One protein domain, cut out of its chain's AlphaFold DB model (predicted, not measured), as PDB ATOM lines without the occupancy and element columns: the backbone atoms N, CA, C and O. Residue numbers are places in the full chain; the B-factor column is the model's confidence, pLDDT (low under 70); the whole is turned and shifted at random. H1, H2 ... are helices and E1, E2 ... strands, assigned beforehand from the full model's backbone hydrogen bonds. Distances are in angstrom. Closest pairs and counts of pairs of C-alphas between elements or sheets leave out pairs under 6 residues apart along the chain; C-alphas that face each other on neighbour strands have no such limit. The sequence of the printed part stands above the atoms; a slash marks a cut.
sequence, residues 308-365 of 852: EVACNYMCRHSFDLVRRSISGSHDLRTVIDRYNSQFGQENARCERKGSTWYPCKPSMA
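What this domain is: This is residues 308 to 365 of the 852 residues of the protein "Ca2+ transporting sarcoplasmic endoplasmic reticulum" of Fusarium sporotrichioides (UniProt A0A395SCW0). Picture a flat, open frame: two helices, H1 and H2, form two separate sides and run roughly opposite ways, joined at one end by a loop, while a small strand hairpin, E1 and E2, sticks out beyond the other end. Residues 310 to 314 lie between the helices and the hairpin, and residues 324 to 329 stand free at the loop end. The printed part has 58 residues with two named helices and then two named strands, an antiparallel pair; the class is mixed, with under half of the residues in named elements. It is only just compact, close to loose, with a radius of gyration of the C-alphas of 12.0 A and spans of 38 by 27 by 14 A.

Where its parts are: Start at Glu 308 and read on to C-alpha 316 at (-25.290, 31.977, 253.855), where H1, residues 316 to 324, begins its 12.0 A. Next find C-alpha 333 at (-32.888, 27.465, 265.949); from there H2, residues 333 to 343, runs 15.0 A. E1, residues 351 to 353, measures 6.7 A, and E2, residues 356 to 358, 6.8 A, ending at C-alpha 358 at (-18.772, 39.901, 254.823).

How they stand to each other: H1 and H2 are apart, and in both each O i to N i+4 pair is within hydrogen-bond range. Look at E1 and E2, an antiparallel hairpin at 145 degrees: N 351 and O 358, 2.9 A apart, and N 358 and O 351, 2.8 A apart, are within hydrogen-bond range. H1 is apart from both strands, and H2 is apart from E2.

The domain as a whole: The C-alphas farthest apart are those of Ser 327 and Gly 354, at 38.0 A. The printed part has no cut and no long link. In the B-factor column, residues 326 to 329 and 362 to 365 are under 70.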
ATOM      1  N   GLU A 308     -31.527  35.855 259.773       74.19
ATOM      2  CA  GLU A 308     -31.130  37.122 260.415       74.19
ATOM      3  C   GLU A 308     -30.402  36.934 261.757       74.19
ATOM      4  O   GLU A 308     -29.526  37.729 262.097       74.19
ATOM      5  N   VAL A 309     -30.690  35.845 262.475       82.56
ATOM      6  CA  VAL A 309     -30.108  35.538 263.794       82.56
ATOM      7  C   VAL A 309     -28.726  34.873 263.685       82.56
ATOM      8  O   VAL A 309     -27.963  34.822 264.650       82.56
ATOM      9  N   ALA A 310     -28.352  34.367 262.509       87.19
ATOM     10  CA  ALA A 310     -27.073  33.692 262.320       87.19
ATOM     11  C   ALA A 310     -25.882  34.665 262.290       87.19
ATOM     12  O   ALA A 310     -25.921  35.713 261.633       87.19
ATOM     13  N   CYS A 311     -24.790  34.273 262.957       91.56
ATOM     14  CA  CYS A 311     -23.573  35.067 263.075       91.56
ATOM     15  C   CYS A 311     -22.900  35.344 261.720       91.56
ATOM     16  O   CYS A 311     -23.072  34.627 260.733       91.56
ATOM     17  N   ASN A 312     -22.057  36.378 261.684       91.31
ATOM     18  CA  ASN A 312     -21.359  36.802 260.468       91.31
ATOM     19  C   ASN A 312     -20.405  35.735 259.901       91.31
ATOM     20  O   ASN A 312     -20.158  35.723 258.693       91.31
ATOM     21  N   TYR A 313     -19.886  34.837 260.747       94.31
ATOM     22  CA  TYR A 313     -19.039  33.716 260.332       94.31
ATOM     23  C   TYR A 313     -19.788  32.686 259.469       94.31
ATOM     24  O   TYR A 313     -19.183  32.017 258.620       94.31
ATOM     25  N   MET A 314     -21.105  32.547 259.666       93.69
ATOM     26  CA  MET A 314     -21.918  31.550 258.977       93.69
ATOM     27  C   MET A 314     -22.012  31.853 257.477       93.69
ATOM     28  O   MET A 314     -22.391  32.942 257.038       93.69
ATOM     29  N   CYS A 315     -21.679  30.855 256.660       91.44
ATOM     30  CA  CYS A 315     -21.824  30.946 255.215       91.44
ATOM     31  C   CYS A 315     -23.310  30.868 254.841       91.44
ATOM     32  O   CYS A 315     -23.937  29.832 255.049       91.44
ATOM     33  N   ARG A 316     -23.867  31.933 254.245       88.69
ATOM     34  CA  ARG A 316     -25.290  31.977 253.855       88.69
ATOM     35  C   ARG A 316     -25.655  30.922 252.816       88.69
ATOM     36  O   ARG A 316     -26.752  30.389 252.877       88.69
ATOM     37  N   HIS A 317     -24.722  30.562 251.931       86.94
ATOM     38  CA  HIS A 317     -24.896  29.441 250.999       86.94
ATOM     39  C   HIS A 317     -25.034  28.097 251.723       86.94
ATOM     40  O   HIS A 317     -25.898  27.297 251.393       86.94
ATOM     41  N   SER A 318     -24.191  27.855 252.729       89.38
ATOM     42  CA  SER A 318     -24.231  26.617 253.517       89.38
ATOM     43  C   SER A 318     -25.523  26.513 254.329       89.38
ATOM     44  O   SER A 318     -26.185  25.477 254.342       89.38
ATOM     45  N   PHE A 319     -25.943  27.631 254.923       89.25
ATOM     46  CA  PHE A 319     -27.228  27.730 255.603       89.25
ATOM     47  C   PHE A 319     -28.405  27.453 254.659       89.25
ATOM     48  O   PHE A 319     -29.267  26.640 254.979       89.25
ATOM     49  N   ASP A 320     -28.424  28.073 253.473       83.19
ATOM     50  CA  ASP A 320     -29.481  27.858 252.483       83.19
ATOM     51  C   ASP A 320     -29.498  26.418 251.955       83.19
ATOM     52  O   ASP A 320     -30.571  25.846 251.754       83.19
ATOM     53  N   LEU A 321     -28.323  25.792 251.812       84.50
ATOM     54  CA  LEU A 321     -28.219  24.377 251.490       84.50
ATOM     55  C   LEU A 321     -28.936  23.523 252.541       84.50
ATOM     56  O   LEU A 321     -29.794  22.728 252.162       84.50
ATOM     57  N   VAL A 322     -28.627  23.689 253.832       86.31
ATOM     58  CA  VAL A 322     -29.261  22.918 254.920       86.31
ATOM     59  C   VAL A 322     -30.764  23.190 254.970       86.31
ATOM     60  O   VAL A 322     -31.561  22.255 254.921       86.31
ATOM     61  N   ARG A 323     -31.152  24.470 254.966       81.69
ATOM     62  CA  ARG A 323     -32.547  24.927 255.022       81.69
ATOM     63  C   ARG A 323     -33.413  24.337 253.910       81.69
ATOM     64  O   ARG A 323     -34.587  24.074 254.132       81.69
ATOM     65  N   ARG A 324     -32.845  24.146 252.716       75.50
ATOM     66  CA  ARG A 324     -33.567  23.652 251.536       75.50
ATOM     67  C   ARG A 324     -33.279  22.189 251.183       75.50
ATOM     68  O   ARG A 324     -33.763  21.719 250.153       75.50
ATOM     69  N   SER A 325     -32.463  21.480 251.965       71.25
ATOM     70  CA  SER A 325     -32.255  20.029 251.796       71.25
ATOM     71  C   SER A 325     -33.445  19.213 252.320       71.25
ATOM     72  O   SER A 325     -33.448  17.991 252.226       71.25
ATOM     73  N   ILE A 326     -34.446  19.895 252.881       67.38
ATOM     74  CA  ILE A 326     -35.646  19.348 253.513       67.38
ATOM     75  C   ILE A 326     -36.792  20.327 253.255       67.38
ATOM     76  O   ILE A 326     -36.569  21.445 252.784       67.38
ATOM     77  N   SER A 327     -38.020  19.927 253.571       59.34
ATOM     78  CA  SER A 327     -39.199  20.792 253.544       59.34
ATOM     79  C   SER A 327     -38.929  22.079 254.332       59.34
ATOM     80  O   SER A 327     -38.437  22.023 255.462       59.34
ATOM     81  N   GLY A 328     -39.231  23.236 253.732       58.00
ATOM     82  CA  GLY A 328     -38.801  24.576 254.169       58.00
ATOM     83  C   GLY A 328     -39.370  25.089 255.498       58.00
ATOM     84  O   GLY A 328     -39.363  26.294 255.728       58.00
ATOM     85  N   SER A 329     -39.849  24.197 256.360       66.56
ATOM     86  CA  SER A 329     -40.558  24.512 257.602       66.56
ATOM     87  C   SER A 329     -39.955  23.807 258.820       66.56
ATOM     88  O   SER A 329     -40.587  23.724 259.870       66.56
ATOM     89  N   HIS A 330     -38.727  23.297 258.674       76.31
ATOM     90  CA  HIS A 330     -37.938  22.772 259.781       76.31
ATOM     91  C   HIS A 330     -37.441  23.896 260.692       76.31
ATOM     92  O   HIS A 330     -37.163  25.020 260.265       76.31
ATOM     93  N   ASP A 331     -37.303  23.555 261.967       84.94
ATOM     94  CA  ASP A 331     -36.775  24.448 262.984       84.94
ATOM     95  C   ASP A 331     -35.249  24.400 262.983       84.94
ATOM     96  O   ASP A 331     -34.672  23.345 263.218       84.94
ATOM     97  N   LEU A 332     -34.599  25.520 262.657       88.38
ATOM     98  CA  LEU A 332     -33.140  25.617 262.560       88.38
ATOM     99  C   LEU A 332     -32.536  26.320 263.779       88.38
ATOM    100  O   LEU A 332     -31.318  26.510 263.810       88.38
ATOM    101  N   ARG A 333     -33.348  26.699 264.781       89.25
ATOM    102  CA  ARG A 333     -32.888  27.465 265.949       89.25
ATOM    103  C   ARG A 333     -31.748  26.767 266.665       89.25
ATOM    104  O   ARG A 333     -30.712  27.390 266.856       89.25
ATOM    105  N   THR A 334     -31.860  25.467 266.944       92.12
ATOM    106  CA  THR A 334     -30.779  24.740 267.628       92.12
ATOM    107  C   THR A 334     -29.493  24.718 266.800       92.12
ATOM    108  O   THR A 334     -28.415  24.929 267.352       92.12
ATOM    109  N   VAL A 335     -29.578  24.528 265.474       93.38
ATOM    110  CA  VAL A 335     -28.394  24.590 264.589       93.38
ATOM    111  C   VAL A 335     -27.736  25.964 264.663       93.38
ATOM    112  O   VAL A 335     -26.514  26.062 264.802       93.38
ATOM    113  N   ILE A 336     -28.543  27.022 264.562       93.25
ATOM    114  CA  ILE A 336     -28.072  28.408 264.591       93.25
ATOM    115  C   ILE A 336     -27.450  28.723 265.949       93.25
ATOM    116  O   ILE A 336     -26.333  29.229 265.988       93.25
ATOM    117  N   ASP A 337     -28.126  28.385 267.043       93.81
ATOM    118  CA  ASP A 337     -27.683  28.658 268.407       93.81
ATOM    119  C   ASP A 337     -26.342  27.984 268.690       93.81
ATOM    120  O   ASP A 337     -25.394  28.648 269.108       93.81
ATOM    121  N   ARG A 338     -26.213  26.689 268.376       95.56
ATOM    122  CA  ARG A 338     -24.965  25.940 268.581       95.56
ATOM    123  C   ARG A 338     -23.823  26.477 267.726       95.56
ATOM    124  O   ARG A 338     -22.707  26.645 268.220       95.56
ATOM    125  N   TYR A 339     -24.094  26.809 266.464       96.12
ATOM    126  CA  TYR A 339     -23.088  27.403 265.584       96.12
ATOM    127  C   TYR A 339     -22.675  28.810 266.050       96.12
ATOM    128  O   TYR A 339     -21.491  29.150 266.044       96.12
ATOM    129  N   ASN A 340     -23.631  29.623 266.502       95.38
ATOM    130  CA  ASN A 340     -23.395  30.960 267.043       95.38
ATOM    131  C   ASN A 340     -22.608  30.913 268.357       95.38
ATOM    132  O   ASN A 340     -21.715  31.734 268.551       95.38
ATOM    133  N   SER A 341     -22.884  29.955 269.245       94.69
ATOM    134  CA  SER A 341     -22.091  29.756 270.462       94.69
ATOM    135  C   SER A 341     -20.629  29.443 270.140       94.69
ATOM    136  O   SER A 341     -19.741  29.940 270.831       94.69
ATOM    137  N   GLN A 342     -20.373  28.683 269.070       95.38
ATOM    138  CA  GLN A 342     -19.020  28.313 268.659       95.38
ATOM    139  C   GLN A 342     -18.280  29.433 267.908       95.38
ATOM    140  O   GLN A 342     -17.089  29.638 268.135       95.38
ATOM    141  N   PHE A 343     -18.959  30.158 267.012       96.38
ATOM    142  CA  PHE A 343     -18.319  31.089 266.068       96.38
ATOM    143  C   PHE A 343     -18.856  32.525 266.122       96.38
ATOM    144  O   PHE A 343     -18.548  33.338 265.252       96.38
ATOM    145  N   GLY A 344     -19.664  32.878 267.121       92.38
ATOM    146  CA  GLY A 344     -20.334  34.181 267.202       92.38
ATOM    147  C   GLY A 344     -19.386  35.381 267.283       92.38
ATOM    148  O   GLY A 344     -19.761  36.475 266.874       92.38
ATOM    149  N   GLN A 345     -18.160  35.169 267.770       92.19
ATOM    150  CA  GLN A 345     -17.115  36.198 267.859       92.19
ATOM    151  C   GLN A 345     -16.182  36.226 266.639       92.19
ATOM    152  O   GLN A 345     -15.330  37.108 266.537       92.19
ATOM    153  N   GLU A 346     -16.314  35.271 265.718       93.00
ATOM    154  CA  GLU A 346     -15.449  35.185 264.549       93.00
ATOM    155  C   GLU A 346     -15.901  36.145 263.442       93.00
ATOM    156  O   GLU A 346     -17.090  36.397 263.219       93.00
ATOM    157  N   ASN A 347     -14.930  36.671 262.697       91.19
ATOM    158  CA  ASN A 347     -15.210  37.542 261.560       91.19
ATOM    159  C   ASN A 347     -15.832  36.758 260.409       91.19
ATOM    160  O   ASN A 347     -15.480  35.609 260.169       91.19
ATOM    161  N   ALA A 348     -16.675  37.408 259.610       92.19
ATOM    162  CA  ALA A 348     -17.133  36.809 258.364       92.19
ATOM    163  C   ALA A 348     -15.977  36.270 257.501       92.19
ATOM    164  O   ALA A 348     -14.838  36.725 257.585       92.19
ATOM    165  N   ARG A 349     -16.292  35.296 256.642       90.44
ATOM    166  CA  ARG A 349     -15.273  34.557 255.877       90.44
ATOM    167  C   ARG A 349     -15.556  34.401 254.389       90.44
ATOM    168  O   ARG A 349     -14.762  33.784 253.695       90.44
ATOM    169  N   CYS A 350     -16.688  34.893 253.888       88.88
ATOM    170  CA  CYS A 350     -17.144  34.554 252.537       88.88
ATOM    171  C   CYS A 350     -16.654  35.529 251.463       88.88
ATOM    172  O   CYS A 350     -16.143  35.097 250.436       88.88
ATOM    173  N   GLU A 351     -16.833  36.831 251.685       86.19
ATOM    174  CA  GLU A 351     -16.492  37.879 250.721       86.19
ATOM    175  C   GLU A 351     -15.600  38.924 251.385       86.19
ATOM    176  O   GLU A 351     -15.928  39.427 252.460       86.19
ATOM    177  N   ARG A 352     -14.495  39.300 250.737       83.75
ATOM    178  CA  ARG A 352     -13.603  40.357 251.226       83.75
ATOM    179  C   ARG A 352     -13.791  41.631 250.408       83.75
ATOM    180  O   ARG A 352     -13.633  41.608 249.189       83.75
ATOM    181  N   LYS A 353     -14.065  42.757 251.072       85.31
ATOM    182  CA  LYS A 353     -14.097  44.096 250.456       85.31
ATOM    183  C   LYS A 353     -13.126  45.006 251.201       85.31
ATOM    184  O   LYS A 353     -13.381  45.406 252.333       85.31
ATOM    185  N   GLY A 354     -11.989  45.303 250.573       85.19
ATOM    186  CA  GLY A 354     -10.876  45.965 251.255       85.19
ATOM    187  C   GLY A 354     -10.301  45.071 252.357       85.19
ATOM    188  O   GLY A 354      -9.881  43.948 252.080       85.19
ATOM    189  N   SER A 355     -10.295  45.558 253.600       84.00
ATOM    190  CA  SER A 355      -9.853  44.811 254.787       84.00
ATOM    191  C   SER A 355     -10.986  44.095 255.534       84.00
ATOM    192  O   SER A 355     -10.704  43.259 256.392       84.00
ATOM    193  N   THR A 356     -12.252  44.394 255.225       87.06
ATOM    194  CA  THR A 356     -13.414  43.856 255.943       87.06
ATOM    195  C   THR A 356     -13.997  42.651 255.217       87.06
ATOM    196  O   THR A 356     -14.118  42.633 253.987       87.06
ATOM    197  N   TRP A 357     -14.379  41.645 255.994       89.25
ATOM    198  CA  TRP A 357     -15.058  40.462 255.496       89.25
ATOM    199  C   TRP A 357     -16.562  40.541 255.729       89.25
ATOM    200  O   TRP A 357     -17.020  41.088 256.730       89.25
ATOM    201  N   TYR A 358     -17.317  39.945 254.813       88.75
ATOM    202  CA  TYR A 358     -18.772  39.901 254.823       88.75
ATOM    203  C   TYR A 358     -19.273  38.475 254.555       88.75
ATOM    204  O   TYR A 358     -18.600  37.698 253.861       88.75
ATOM    205  N   PRO A 359     -20.435  38.095 255.114       88.31
ATOM    206  CA  PRO A 359     -21.111  36.868 254.714       88.31
ATOM    207  C   PRO A 359     -21.555  36.977 253.246       88.31
ATOM    208  O   PRO A 359     -21.848  38.071 252.760       88.31
ATOM    209  N   CYS A 360     -21.590  35.849 252.530       86.06
ATOM    210  CA  CYS A 360     -22.068  35.828 251.145       86.06
ATOM    211  C   CYS A 360     -23.563  36.152 251.079       86.06
ATOM    212  O   CYS A 360     -24.291  35.984 252.056       86.06
ATOM    213  N   LYS A 361     -24.039  36.611 249.920       78.88
ATOM    214  CA  LYS A 361     -25.469  36.882 249.719       78.88
ATOM    215  C   LYS A 361     -26.244  35.605 249.353       78.88
ATOM    216  O   LYS A 361     -25.754  34.858 248.509       78.88
ATOM    217  N   PRO A 362     -27.479  35.415 249.860       65.06
ATOM    218  CA  PRO A 362     -28.341  34.289 249.470       65.06
ATOM    219  C   PRO A 362     -28.695  34.237 247.975       65.06
ATOM    220  O   PRO A 362     -29.063  33.192 247.463       65.06
ATOM    221  N   SER A 363     -28.598  35.362 247.256       60.53
ATOM    222  CA  SER A 363     -28.939  35.452 245.828       60.53
ATOM    223  C   SER A 363     -27.845  34.957 244.875       60.53
ATOM    224  O   SER A 363     -28.043  34.964 243.658       60.53
ATOM    225  N   MET A 364     -26.680  34.573 245.398       63.81
ATOM    226  CA  MET A 364     -25.598  33.976 244.617       63.81
ATOM    227  C   MET A 364     -25.798  32.459 244.536       63.81
ATOM    228  O   MET A 364     -26.155  31.841 245.530       63.81
ATOM    229  N   ALA A 365     -25.519  31.857 243.374       62.03
ATOM    230  CA  ALA A 365     -25.626  30.403 243.188       62.03
ATOM    231  C   ALA A 365     -24.703  29.612 244.121       62.03
ATOM    232  O   ALA A 365     -25.045  28.514 244.542       62.03
TER     233      ALA A 365